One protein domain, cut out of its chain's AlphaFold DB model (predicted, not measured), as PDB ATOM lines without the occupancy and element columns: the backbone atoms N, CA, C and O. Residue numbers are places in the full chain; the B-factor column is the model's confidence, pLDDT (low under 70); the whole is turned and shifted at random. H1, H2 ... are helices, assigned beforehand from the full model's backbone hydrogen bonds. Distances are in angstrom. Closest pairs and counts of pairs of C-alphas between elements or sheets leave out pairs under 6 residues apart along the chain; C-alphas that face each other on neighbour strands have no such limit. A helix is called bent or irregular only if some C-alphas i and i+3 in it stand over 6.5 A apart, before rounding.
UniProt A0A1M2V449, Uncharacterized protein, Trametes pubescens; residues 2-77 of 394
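What this domain is: This is residues 2 to 77 of the 394 residues of an uncharacterized protein of Trametes pubescens (UniProt A0A1M2V449). One long helix, H2, crosses a helical hairpin of H3 and H4, with H4 packed on its second half; short H1 folds back at its start, where residues 5 to 10 stick out. The 76 printed residues hold helices H1 to H4 in chain order and no named strand: all helix. The whole is compact, radius of gyration of the C-alphas 12.6 A, but elongated, 38 by 24 by 17 A.

Where its parts are: H2, residues 8 to 29, spans 30.9 A from C-alpha 8 at (-15.647, 12.018, 66.264). H3 is residues 37 to 56, 30.9 A; H4 is residues 62 to 74, 18.2 A, ending at (-9.922, -1.312, 36.075); H1 is residues 2 to 6. H2 and H3 are irregular: C-alphas 9 and 12 are 7.4 A apart, 37 and 40 7.1 A.

How they stand to each other: H2 touches H4 with residues 22 to 29 alone, closest C-alphas His 26 and Thr 68, 5.4 A, at a steep tilt of 55 degrees, the same way. H2 and H3 are close but not clearly touching, closest C-alphas Val 15 and Leu 53, 7.5 A. H3 and H4, a hairpin, touch at a shallow tilt of 32 degrees, opposite ways, closest C-alphas Leu 47 and Met 69, 6.0 A. H1 touches H2 only at the corner, closest C-alphas Ala 4 and Val 11, 4.9 A; it is apart from H3 and H4. Every O i to N i+4 pair is within hydrogen-bond range in H1 and H4, 16 of 18 in H2 and 12 of 16 in H3.

The domain as a whole: The farthest C-alphas, Ala 9 and Glu 76, are 38.8 A apart. The printed part has no cut and no long link; pLDDT is under 70 at residues 36 to 41 and 75 to 77.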
ATOM      1  N   ARG A   2     -11.207  13.661  56.868       80.31
ATOM      2  CA  ARG A   2     -10.811  14.749  57.791       80.31
ATOM      3  C   ARG A   2     -11.911  15.329  58.693       80.31
ATOM      4  O   ARG A   2     -11.670  15.612  59.859       80.31
ATOM      5  N   ILE A   3     -13.134  15.508  58.178       82.44
ATOM      6  CA  ILE A   3     -14.275  15.982  58.992       82.44
ATOM      7  C   ILE A   3     -14.678  14.946  60.051       82.44
ATOM      8  O   ILE A   3     -15.086  15.326  61.145       82.44
ATOM      9  N   ALA A   4     -14.583  13.654  59.727       86.50
ATOM     10  CA  ALA A   4     -14.854  12.570  60.662       86.50
ATOM     11  C   ALA A   4     -13.794  12.556  61.779       86.50
ATOM     12  O   ALA A   4     -14.165  12.498  62.948       86.50
ATOM     13  N   ASP A   5     -12.519  12.757  61.430       81.50
ATOM     14  CA  ASP A   5     -11.410  12.848  62.393       81.50
ATOM     15  C   ASP A   5     -11.552  14.072  63.312       81.50
ATOM     16  O   ASP A   5     -11.440  13.971  64.532       81.50
ATOM     17  N   ALA A   6     -11.891  15.234  62.746       82.38
ATOM     18  CA  ALA A   6     -12.084  16.470  63.505       82.38
ATOM     19  C   ALA A   6     -13.376  16.484  64.346       82.38
ATOM     20  O   ALA A   6     -13.513  17.293  65.268       82.38
ATOM     21  N   ARG A   7     -14.366  15.642  64.020       89.12
ATOM     22  CA  ARG A   7     -15.663  15.567  64.714       89.12
ATOM     23  C   ARG A   7     -16.049  14.105  64.990       89.12
ATOM     24  O   ARG A   7     -17.008  13.623  64.379       89.12
ATOM     25  N   PRO A   8     -15.409  13.435  65.972       89.19
ATOM     26  CA  PRO A   8     -15.647  12.018  66.264       89.19
ATOM     27  C   PRO A   8     -17.124  11.666  66.498       89.19
ATOM     28  O   PRO A   8     -17.630  10.681  65.973       89.19
ATOM     29  N   ALA A   9     -17.875  12.541  67.176       94.62
ATOM     30  CA  ALA A   9     -19.311  12.360  67.422       94.62
ATOM     31  C   ALA A   9     -20.184  12.313  66.146       94.62
ATOM     32  O   ALA A   9     -21.359  11.957  66.210       94.62
ATOM     33  N   ARG A  10     -19.653  12.713  64.981       94.56
ATOM     34  CA  ARG A  10     -20.354  12.671  63.687       94.56
ATOM     35  C   ARG A  10     -19.924  11.498  62.808       94.56
ATOM     36  O   ARG A  10     -20.556  11.301  61.768       94.56
ATOM     37  N   VAL A  11     -18.899  10.738  63.204       95.12
ATOM     38  CA  VAL A  11     -18.322   9.638  62.413       95.12
ATOM     39  C   VAL A  11     -19.412   8.679  61.963       95.12
ATOM     40  O   VAL A  11     -19.564   8.463  60.764       95.12
ATOM     41  N   ASP A  12     -20.260   8.201  62.877       95.56
ATOM     42  CA  ASP A  12     -21.256   7.186  62.531       95.56
ATOM     43  C   ASP A  12     -22.274   7.642  61.488       95.56
ATOM     44  O   ASP A  12     -22.648   6.862  60.607       95.56
ATOM     45  N   ARG A  13     -22.697   8.909  61.564       96.12
ATOM     46  CA  ARG A  13     -23.616   9.517  60.595       96.12
ATOM     47  C   ARG A  13     -22.949   9.681  59.233       96.12
ATOM     48  O   ARG A  13     -23.588   9.407  58.217       96.12
ATOM     49  N   ILE A  14     -21.697  10.141  59.212       95.25
ATOM     50  CA  ILE A  14     -20.915  10.330  57.984       95.25
ATOM     51  C   ILE A  14     -20.698   8.975  57.308       95.25
ATOM     52  O   ILE A  14     -21.068   8.807  56.150       95.25
ATOM     53  N   VAL A  15     -20.191   7.994  58.054       96.69
ATOM     54  CA  VAL A  15     -19.930   6.630  57.582       96.69
ATOM     55  C   VAL A  15     -21.212   5.972  57.070       96.69
ATOM     56  O   VAL A  15     -21.206   5.388  55.992       96.69
ATOM     57  N   ALA A  16     -22.341   6.113  57.773       96.69
ATOM     58  CA  ALA A  16     -23.620   5.583  57.296       96.69
ATOM     59  C   ALA A  16     -24.069   6.217  55.968       96.69
ATOM     60  O   ALA A  16     -24.645   5.533  55.125       96.69
ATOM     61  N   GLY A  17     -23.836   7.520  55.784       96.50
ATOM     62  CA  GLY A  17     -24.116   8.209  54.523       96.50
ATOM     63  C   GLY A  17     -23.222   7.725  53.386       96.50
ATOM     64  O   GLY A  17     -23.724   7.440  52.304       96.50
ATOM     65  N   LEU A  18     -21.925   7.577  53.658       96.56
ATOM     66  CA  LEU A  18     -20.955   7.102  52.680       96.56
ATOM     67  C   LEU A  18     -21.249   5.667  52.240       96.56
ATOM     68  O   LEU A  18     -21.278   5.424  51.046       96.56
ATOM     69  N   HIS A  19     -21.574   4.747  53.149       97.56
ATOM     70  CA  HIS A  19     -21.944   3.373  52.771       97.56
ATOM     71  C   HIS A  19     -23.169   3.301  51.853       97.56
ATOM     72  O   HIS A  19     -23.175   2.528  50.903       97.56
ATOM     73  N   ARG A  20     -24.192   4.142  52.070       97.31
ATOM     74  CA  ARG A  20     -25.336   4.224  51.138       97.31
ATOM     75  C   ARG A  20     -24.922   4.730  49.759       97.31
ATOM     76  O   ARG A  20     -25.443   4.256  48.757       97.31
ATOM     77  N   PHE A  21     -24.007   5.695  49.718       95.50
ATOM     78  CA  PHE A  21     -23.463   6.203  48.464       95.50
ATOM     79  C   PHE A  21     -22.607   5.150  47.749       95.50
ATOM     80  O   PHE A  21     -22.768   4.958  46.552       95.50
ATOM     81  N   VAL A  22     -21.765   4.415  48.481       96.31
ATOM     82  CA  VAL A  22     -20.943   3.325  47.933       96.31
ATOM     83  C   VAL A  22     -21.812   2.224  47.338       96.31
ATOM     84  O   VAL A  22     -21.528   1.795  46.229       96.31
ATOM     85  N   ALA A  23     -22.896   1.822  48.008       96.56
ATOM     86  CA  ALA A  23     -23.834   0.842  47.458       96.56
ATOM     87  C   ALA A  23     -24.447   1.310  46.123       96.56
ATOM     88  O   ALA A  23     -24.470   0.554  45.157       96.56
ATOM     89  N   LEU A  24     -24.865   2.580  46.037       95.75
ATOM     90  CA  LEU A  24     -25.373   3.155  44.788       95.75
ATOM     91  C   LEU A  24     -24.312   3.142  43.679       95.75
ATOM     92  O   LEU A  24     -24.598   2.723  42.560       95.75
ATOM     93  N   VAL A  25     -23.092   3.596  43.979       93.44
ATOM     94  CA  VAL A  25     -22.001   3.632  42.996       93.44
ATOM     95  C   VAL A  25     -21.627   2.222  42.544       93.44
ATOM     96  O   VAL A  25     -21.431   1.999  41.356       93.44
ATOM     97  N   HIS A  26     -21.578   1.256  43.460       95.38
ATOM     98  CA  HIS A  26     -21.328  -0.149  43.140       95.38
ATOM     99  C   HIS A  26     -22.352  -0.695  42.139       95.38
ATOM    100  O   HIS A  26     -21.966  -1.259  41.115       95.38
ATOM    101  N   ASP A  27     -23.644  -0.453  42.377       96.19
ATOM    102  CA  ASP A  27     -24.726  -0.871  41.481       96.19
ATOM    103  C   ASP A  27     -24.676  -0.172  40.113       96.19
ATOM    104  O   ASP A  27     -25.041  -0.768  39.096       96.19
ATOM    105  N   MET A  28     -24.241   1.090  40.061       93.81
ATOM    106  CA  MET A  28     -24.019   1.819  38.806       93.81
ATOM    107  C   MET A  28     -22.842   1.231  38.022       93.81
ATOM    108  O   MET A  28     -23.014   0.825  36.875       93.81
ATOM    109  N   LEU A  29     -21.680   1.071  38.661       91.62
ATOM    110  CA  LEU A  29     -20.472   0.551  38.017       91.62
ATOM    111  C   LEU A  29     -20.669  -0.871  37.482       91.62
ATOM    112  O   LEU A  29     -20.212  -1.194  36.388       91.62
ATOM    113  N   ARG A  30     -21.411  -1.721  38.202       93.69
ATOM    114  CA  ARG A  30     -21.763  -3.071  37.728       93.69
ATOM    115  C   ARG A  30     -22.637  -3.075  36.474       93.69
ATOM    116  O   ARG A  30     -22.661  -4.080  35.767       93.69
ATOM    117  N   ARG A  31     -23.362  -1.985  36.217       93.31
ATOM    118  CA  ARG A  31     -24.176  -1.773  35.012       93.31
ATOM    119  C   ARG A  31     -23.425  -1.005  33.919       93.31
ATOM    120  O   ARG A  31     -23.996  -0.784  32.858       93.31
ATOM    121  N   GLY A  32     -22.158  -0.648  34.150       87.31
ATOM    122  CA  GLY A  32     -21.360   0.167  33.231       87.31
ATOM    123  C   GLY A  32     -21.716   1.657  33.255       87.31
ATOM    124  O   GLY A  32     -21.401   2.357  32.302       87.31
ATOM    125  N   GLU A  33     -22.376   2.128  34.316       87.50
ATOM    126  CA  GLU A  33     -22.777   3.527  34.526       87.50
ATOM    127  C   GLU A  33     -21.842   4.222  35.538       87.50
ATOM    128  O   GLU A  33     -21.196   3.567  36.361       87.50
ATOM    129  N   GLY A  34     -21.838   5.555  35.563       77.56
ATOM    130  CA  GLY A  34     -21.236   6.369  36.629       77.56
ATOM    131  C   GLY A  34     -19.795   6.820  36.388       77.56
ATOM    132  O   GLY A  34     -19.192   7.428  37.275       77.56
ATOM    133  N   LEU A  35     -19.245   6.528  35.210       76.12
ATOM    134  CA  LEU A  35     -17.921   6.977  34.763       76.12
ATOM    135  C   LEU A  35     -17.994   7.809  33.478       76.12
ATOM    136  O   LEU A  35     -17.000   7.950  32.768       76.12
ATOM    137  N   GLU A  36     -19.165   8.370  33.189       69.38
ATOM    138  CA  GLU A  36     -19.378   9.261  32.058       69.38
ATOM    139  C   GLU A  36     -18.630  10.598  32.251       69.38
ATOM    140  O   GLU A  36     -18.421  11.087  33.368       69.38
ATOM    141  N   ASP A  37     -18.235  11.216  31.137       64.19
ATOM    142  CA  ASP A  37     -17.600  12.534  31.075       64.19
ATOM    143  C   ASP A  37     -16.371  12.694  31.999       64.19
ATOM    144  O   ASP A  37     -15.365  11.992  31.879       64.19
ATOM    145  N   ASN A  38     -16.420  13.682  32.904       58.53
ATOM    146  CA  ASN A  38     -15.314  14.054  33.781       58.53
ATOM    147  C   ASN A  38     -15.153  13.082  34.954       58.53
ATOM    148  O   ASN A  38     -14.132  13.153  35.629       58.53
ATOM    149  N   ALA A  39     -16.128  12.206  35.228       67.56
ATOM    150  CA  ALA A  39     -16.176  11.414  36.460       67.56
ATOM    151  C   ALA A  39     -14.950  10.502  36.641       67.56
ATOM    152  O   ALA A  39     -14.479  10.321  37.766       67.56
ATOM    153  N   SER A  40     -14.367  10.011  35.543       68.75
ATOM    154  CA  SER A  40     -13.139   9.203  35.545       68.75
ATOM    155  C   SER A  40     -11.944   9.924  36.186       68.75
ATOM    156  O   SER A  40     -11.203   9.313  36.956       68.75
ATOM    157  N   ALA A  41     -11.801  11.239  35.976       66.69
ATOM    158  CA  ALA A  41     -10.736  12.048  36.580       66.69
ATOM    159  C   ALA A  41     -10.881  12.188  38.110       66.69
ATOM    160  O   ALA A  41      -9.906  12.443  38.812       66.69
ATOM    161  N   TYR A  42     -12.096  11.997  38.636       74.56
ATOM    162  CA  TYR A  42     -12.413  12.081  40.068       74.56
ATOM    163  C   TYR A  42     -12.431  10.707  40.749       74.56
ATOM    164  O   TYR A  42     -12.601  10.630  41.968       74.56
ATOM    165  N   ALA A  43     -12.218   9.619  40.000       79.50
ATOM    166  CA  ALA A  43     -12.214   8.263  40.545       79.50
ATOM    167  C   ALA A  43     -11.207   8.109  41.698       79.50
ATOM    168  O   ALA A  43     -11.492   7.416  42.672       79.50
ATOM    169  N   GLY A  44     -10.072   8.815  41.646       81.06
ATOM    170  CA  GLY A  44      -9.067   8.821  42.715       81.06
ATOM    171  C   GLY A  44      -9.572   9.336  44.062       81.06
ATOM    172  O   GLY A  44      -9.269   8.750  45.104       81.06
ATOM    173  N   ASP A  45     -10.382  10.397  44.059       84.62
ATOM    174  CA  ASP A  45     -10.972  10.940  45.286       84.62
ATOM    175  C   ASP A  45     -11.934   9.925  45.921       84.62
ATOM    176  O   ASP A  45     -11.928   9.732  47.142       84.62
ATOM    177  N   LEU A  46     -12.715   9.218  45.097       88.88
ATOM    178  CA  LEU A  46     -13.591   8.149  45.565       88.88
ATOM    179  C   LEU A  46     -12.797   6.933  46.061       88.88
ATOM    180  O   LEU A  46     -13.099   6.420  47.136       88.88
ATOM    181  N   LEU A  47     -11.754   6.509  45.343       89.50
ATOM    182  CA  LEU A  47     -10.875   5.413  45.758       89.50
ATOM    183  C   LEU A  47     -10.269   5.669  47.144       89.50
ATOM    184  O   LEU A  47     -10.294   4.781  47.992       89.50
ATOM    185  N   LYS A  48      -9.824   6.897  47.431       89.50
ATOM    186  CA  LYS A  48      -9.339   7.292  48.766       89.50
ATOM    187  C   LYS A  48     -10.392   7.130  49.854       89.50
ATOM    188  O   LYS A  48     -10.092   6.662  50.951       89.50
ATOM    189  N   VAL A  49     -11.633   7.522  49.565       92.69
ATOM    190  CA  VAL A  49     -12.747   7.354  50.506       92.69
ATOM    191  C   VAL A  49     -13.055   5.873  50.726       92.69
ATOM    192  O   VAL A  49     -13.269   5.477  51.869       92.69
ATOM    193  N   LEU A  50     -13.044   5.061  49.668       94.75
ATOM    194  CA  LEU A  50     -13.268   3.616  49.749       94.75
ATOM    195  C   LEU A  50     -12.174   2.919  50.564       94.75
ATOM    196  O   LEU A  50     -12.508   2.138  51.448       94.75
ATOM    197  N   GLN A  51     -10.900   3.262  50.353       92.00
ATOM    198  CA  GLN A  51      -9.777   2.759  51.154       92.00
ATOM    199  C   GLN A  51      -9.961   3.095  52.640       92.00
ATOM    200  O   GLN A  51      -9.857   2.220  53.494       92.00
ATOM    201  N   TRP A  52     -10.325   4.340  52.960       93.19
ATOM    202  CA  TRP A  52     -10.588   4.745  54.343       93.19
ATOM    203  C   TRP A  52     -11.784   4.010  54.968       93.19
ATOM    204  O   TRP A  52     -11.728   3.619  56.134       93.19
ATOM    205  N   LEU A  53     -12.867   3.797  54.213       96.44
ATOM    206  CA  LEU A  53     -13.998   2.997  54.689       96.44
ATOM    207  C   LEU A  53     -13.588   1.543  54.919       96.44
ATOM    208  O   LEU A  53     -13.936   0.993  55.956       96.44
ATOM    209  N   TYR A  54     -12.840   0.947  53.992       95.69
ATOM    210  CA  TYR A  54     -12.365  -0.428  54.092       95.69
ATOM    211  C   TYR A  54     -11.484  -0.635  55.333       95.69
ATOM    212  O   TYR A  54     -11.693  -1.572  56.095       95.69
ATOM    213  N   GLU A  55     -10.537   0.275  55.573       91.50
ATOM    214  CA  GLU A  55      -9.558   0.156  56.659       91.50
ATOM    215  C   GLU A  55     -10.142   0.447  58.043       91.50
ATOM    216  O   GLU A  55      -9.793  -0.223  59.016       91.50
ATOM    217  N   PHE A  56     -11.012   1.453  58.160       92.81
ATOM    218  CA  PHE A  56     -11.422   1.973  59.469       92.81
ATOM    219  C   PHE A  56     -12.898   1.756  59.788       92.81
ATOM    220  O   PHE A  56     -13.283   1.751  60.960       92.81
ATOM    221  N   HIS A  57     -13.746   1.593  58.774       96.00
ATOM    222  CA  HIS A  57     -15.196   1.574  58.942       96.00
ATOM    223  C   HIS A  57     -15.921   0.593  58.003       96.00
ATOM    224  O   HIS A  57     -16.927   0.987  57.400       96.00
ATOM    225  N   PRO A  58     -15.488  -0.675  57.878       96.44
ATOM    226  CA  PRO A  58     -15.987  -1.546  56.818       96.44
ATOM    227  C   PRO A  58     -17.440  -1.986  57.034       96.44
ATOM    228  O   PRO A  58     -18.189  -2.128  56.073       96.44
ATOM    229  N   ARG A  59     -17.878  -2.116  58.297       95.31
ATOM    230  CA  ARG A  59     -19.270  -2.406  58.701       95.31
ATOM    231  C   ARG A  59     -19.896  -3.624  57.994       95.31
ATOM    232  O   ARG A  59     -21.091  -3.600  57.702       95.31
ATOM    233  N   GLY A  60     -19.118  -4.677  57.739       96.38
ATOM    234  CA  GLY A  60     -19.613  -5.871  57.047       96.38
ATOM    235  C   GLY A  60     -19.832  -5.672  55.540       96.38
ATOM    236  O   GLY A  60     -20.512  -6.485  54.921       96.38
ATOM    237  N   GLN A  61     -19.341  -4.569  54.963       97.31
ATOM    238  CA  GLN A  61     -19.416  -4.260  53.531       97.31
ATOM    239  C   GLN A  61     -18.051  -4.355  52.835       97.31
ATOM    240  O   GLN A  61     -17.866  -3.770  51.769       97.31
ATOM    241  N   GLU A  62     -17.096  -5.080  53.423       96.94
ATOM    242  CA  GLU A  62     -15.741  -5.279  52.903       96.94
ATOM    243  C   GLU A  62     -15.767  -5.687  51.423       96.94
ATOM    244  O   GLU A  62     -15.103  -5.050  50.607       96.94
ATOM    245  N   ASP A  63     -16.605  -6.665  51.060       96.81
ATOM    246  CA  ASP A  63     -16.721  -7.177  49.690       96.81
ATOM    247  C   ASP A  63     -17.251  -6.125  48.705       96.81
ATOM    248  O   ASP A  63     -16.716  -5.967  47.607       96.81
ATOM    249  N   VAL A  64     -18.281  -5.366  49.098       97.31
ATOM    250  CA  VAL A  64     -18.868  -4.304  48.260       97.31
ATOM    251  C   VAL A  64     -17.843  -3.198  48.033       97.31
ATOM    252  O   VAL A  64     -17.641  -2.758  46.900       97.31
ATOM    253  N   ILE A  65     -17.149  -2.773  49.089       97.56
ATOM    254  CA  ILE A  65     -16.121  -1.732  49.014       97.56
ATOM    255  C   ILE A  65     -14.953  -2.202  48.142       97.56
ATOM    256  O   ILE A  65     -14.556  -1.485  47.223       97.56
ATOM    257  N   ALA A  66     -14.435  -3.410  48.379       94.31
ATOM    258  CA  ALA A  66     -13.328  -3.983  47.618       94.31
ATOM    259  C   ALA A  66     -13.679  -4.151  46.136       94.31
ATOM    260  O   ALA A  66     -12.906  -3.742  45.268       94.31
ATOM    261  N   GLN A  67     -14.869  -4.671  45.826       94.19
ATOM    262  CA  GLN A  67     -15.321  -4.807  44.445       94.19
ATOM    263  C   GLN A  67     -15.509  -3.442  43.771       94.19
ATOM    264  O   GLN A  67     -15.154  -3.289  42.605       94.19
ATOM    265  N   THR A  68     -16.011  -2.436  44.493       94.19
ATOM    266  CA  THR A  68     -16.122  -1.062  43.972       94.19
ATOM    267  C   THR A  68     -14.745  -0.486  43.646       94.19
ATOM    268  O   THR A  68     -14.558   0.074  42.567       94.19
ATOM    269  N   MET A  69     -13.761  -0.657  44.538       91.81
ATOM    270  CA  MET A  69     -12.379  -0.233  44.279       91.81
ATOM    271  C   MET A  69     -11.799  -0.934  43.050       91.81
ATOM    272  O   MET A  69     -11.176  -0.276  42.220       91.81
ATOM    273  N   LEU A  70     -12.045  -2.240  42.899       87.88
ATOM    274  CA  LEU A  70     -11.583  -3.002  41.745       87.88
ATOM    275  C   LEU A  70     -12.182  -2.460  40.440       87.88
ATOM    276  O   LEU A  70     -11.428  -2.164  39.516       87.88
ATOM    277  N   LEU A  71     -13.502  -2.257  40.391       87.88
ATOM    278  CA  LEU A  71     -14.197  -1.711  39.219       87.88
ATOM    279  C   LEU A  71     -13.638  -0.336  38.823       87.88
ATOM    280  O   LEU A  71     -13.319  -0.118  37.660       87.88
ATOM    281  N   LEU A  72     -13.430   0.558  39.795       85.56
ATOM    282  CA  LEU A  72     -12.833   1.878  39.553       85.56
ATOM    283  C   LEU A  72     -11.368   1.794  39.099       85.56
ATOM    284  O   LEU A  72     -10.934   2.574  38.246       85.56
ATOM    285  N   SER A  73     -10.596   0.855  39.650       76.62
ATOM    286  CA  SER A  73      -9.184   0.670  39.295       76.62
ATOM    287  C   SER A  73      -8.989   0.114  37.883       76.62
ATOM    288  O   SER A  73      -7.986   0.423  37.250       76.62
ATOM    289  N   GLN A  74      -9.954  -0.669  37.390       72.06
ATOM    290  CA  GLN A  74      -9.922  -1.312  36.075       72.06
ATOM    291  C   GLN A  74     -10.440  -0.420  34.948       72.06
ATOM    292  O   GLN A  74     -10.294  -0.780  33.781       72.06
ATOM    293  N   THR A  75     -11.042   0.726  35.270       65.69
ATOM    294  CA  THR A  75     -11.454   1.683  34.243       65.69
ATOM    295  C   THR A  75     -10.237   2.153  33.455       65.69
ATOM    296  O   THR A  75      -9.291   2.661  34.065       65.69
ATOM    297  N   GLU A  76     -10.269   1.996  32.126       53.47
ATOM    298  CA  GLU A  76      -9.212   2.491  31.242       53.47
ATOM    299  C   GLU A  76      -8.942   3.963  31.531       53.47
ATOM    300  O   GLU A  76      -9.835   4.812  31.487       53.47
ATOM    301  N   ASP A  77      -7.691   4.242  31.878       59.22
ATOM    302  CA  ASP A  77      -7.280   5.579  32.226       59.22
ATOM    303  C   ASP A  77      -6.811   6.309  30.972       59.22
ATOM    304  O   ASP A  77      -5.666   6.153  30.535       59.22
TER     305      ASP A  77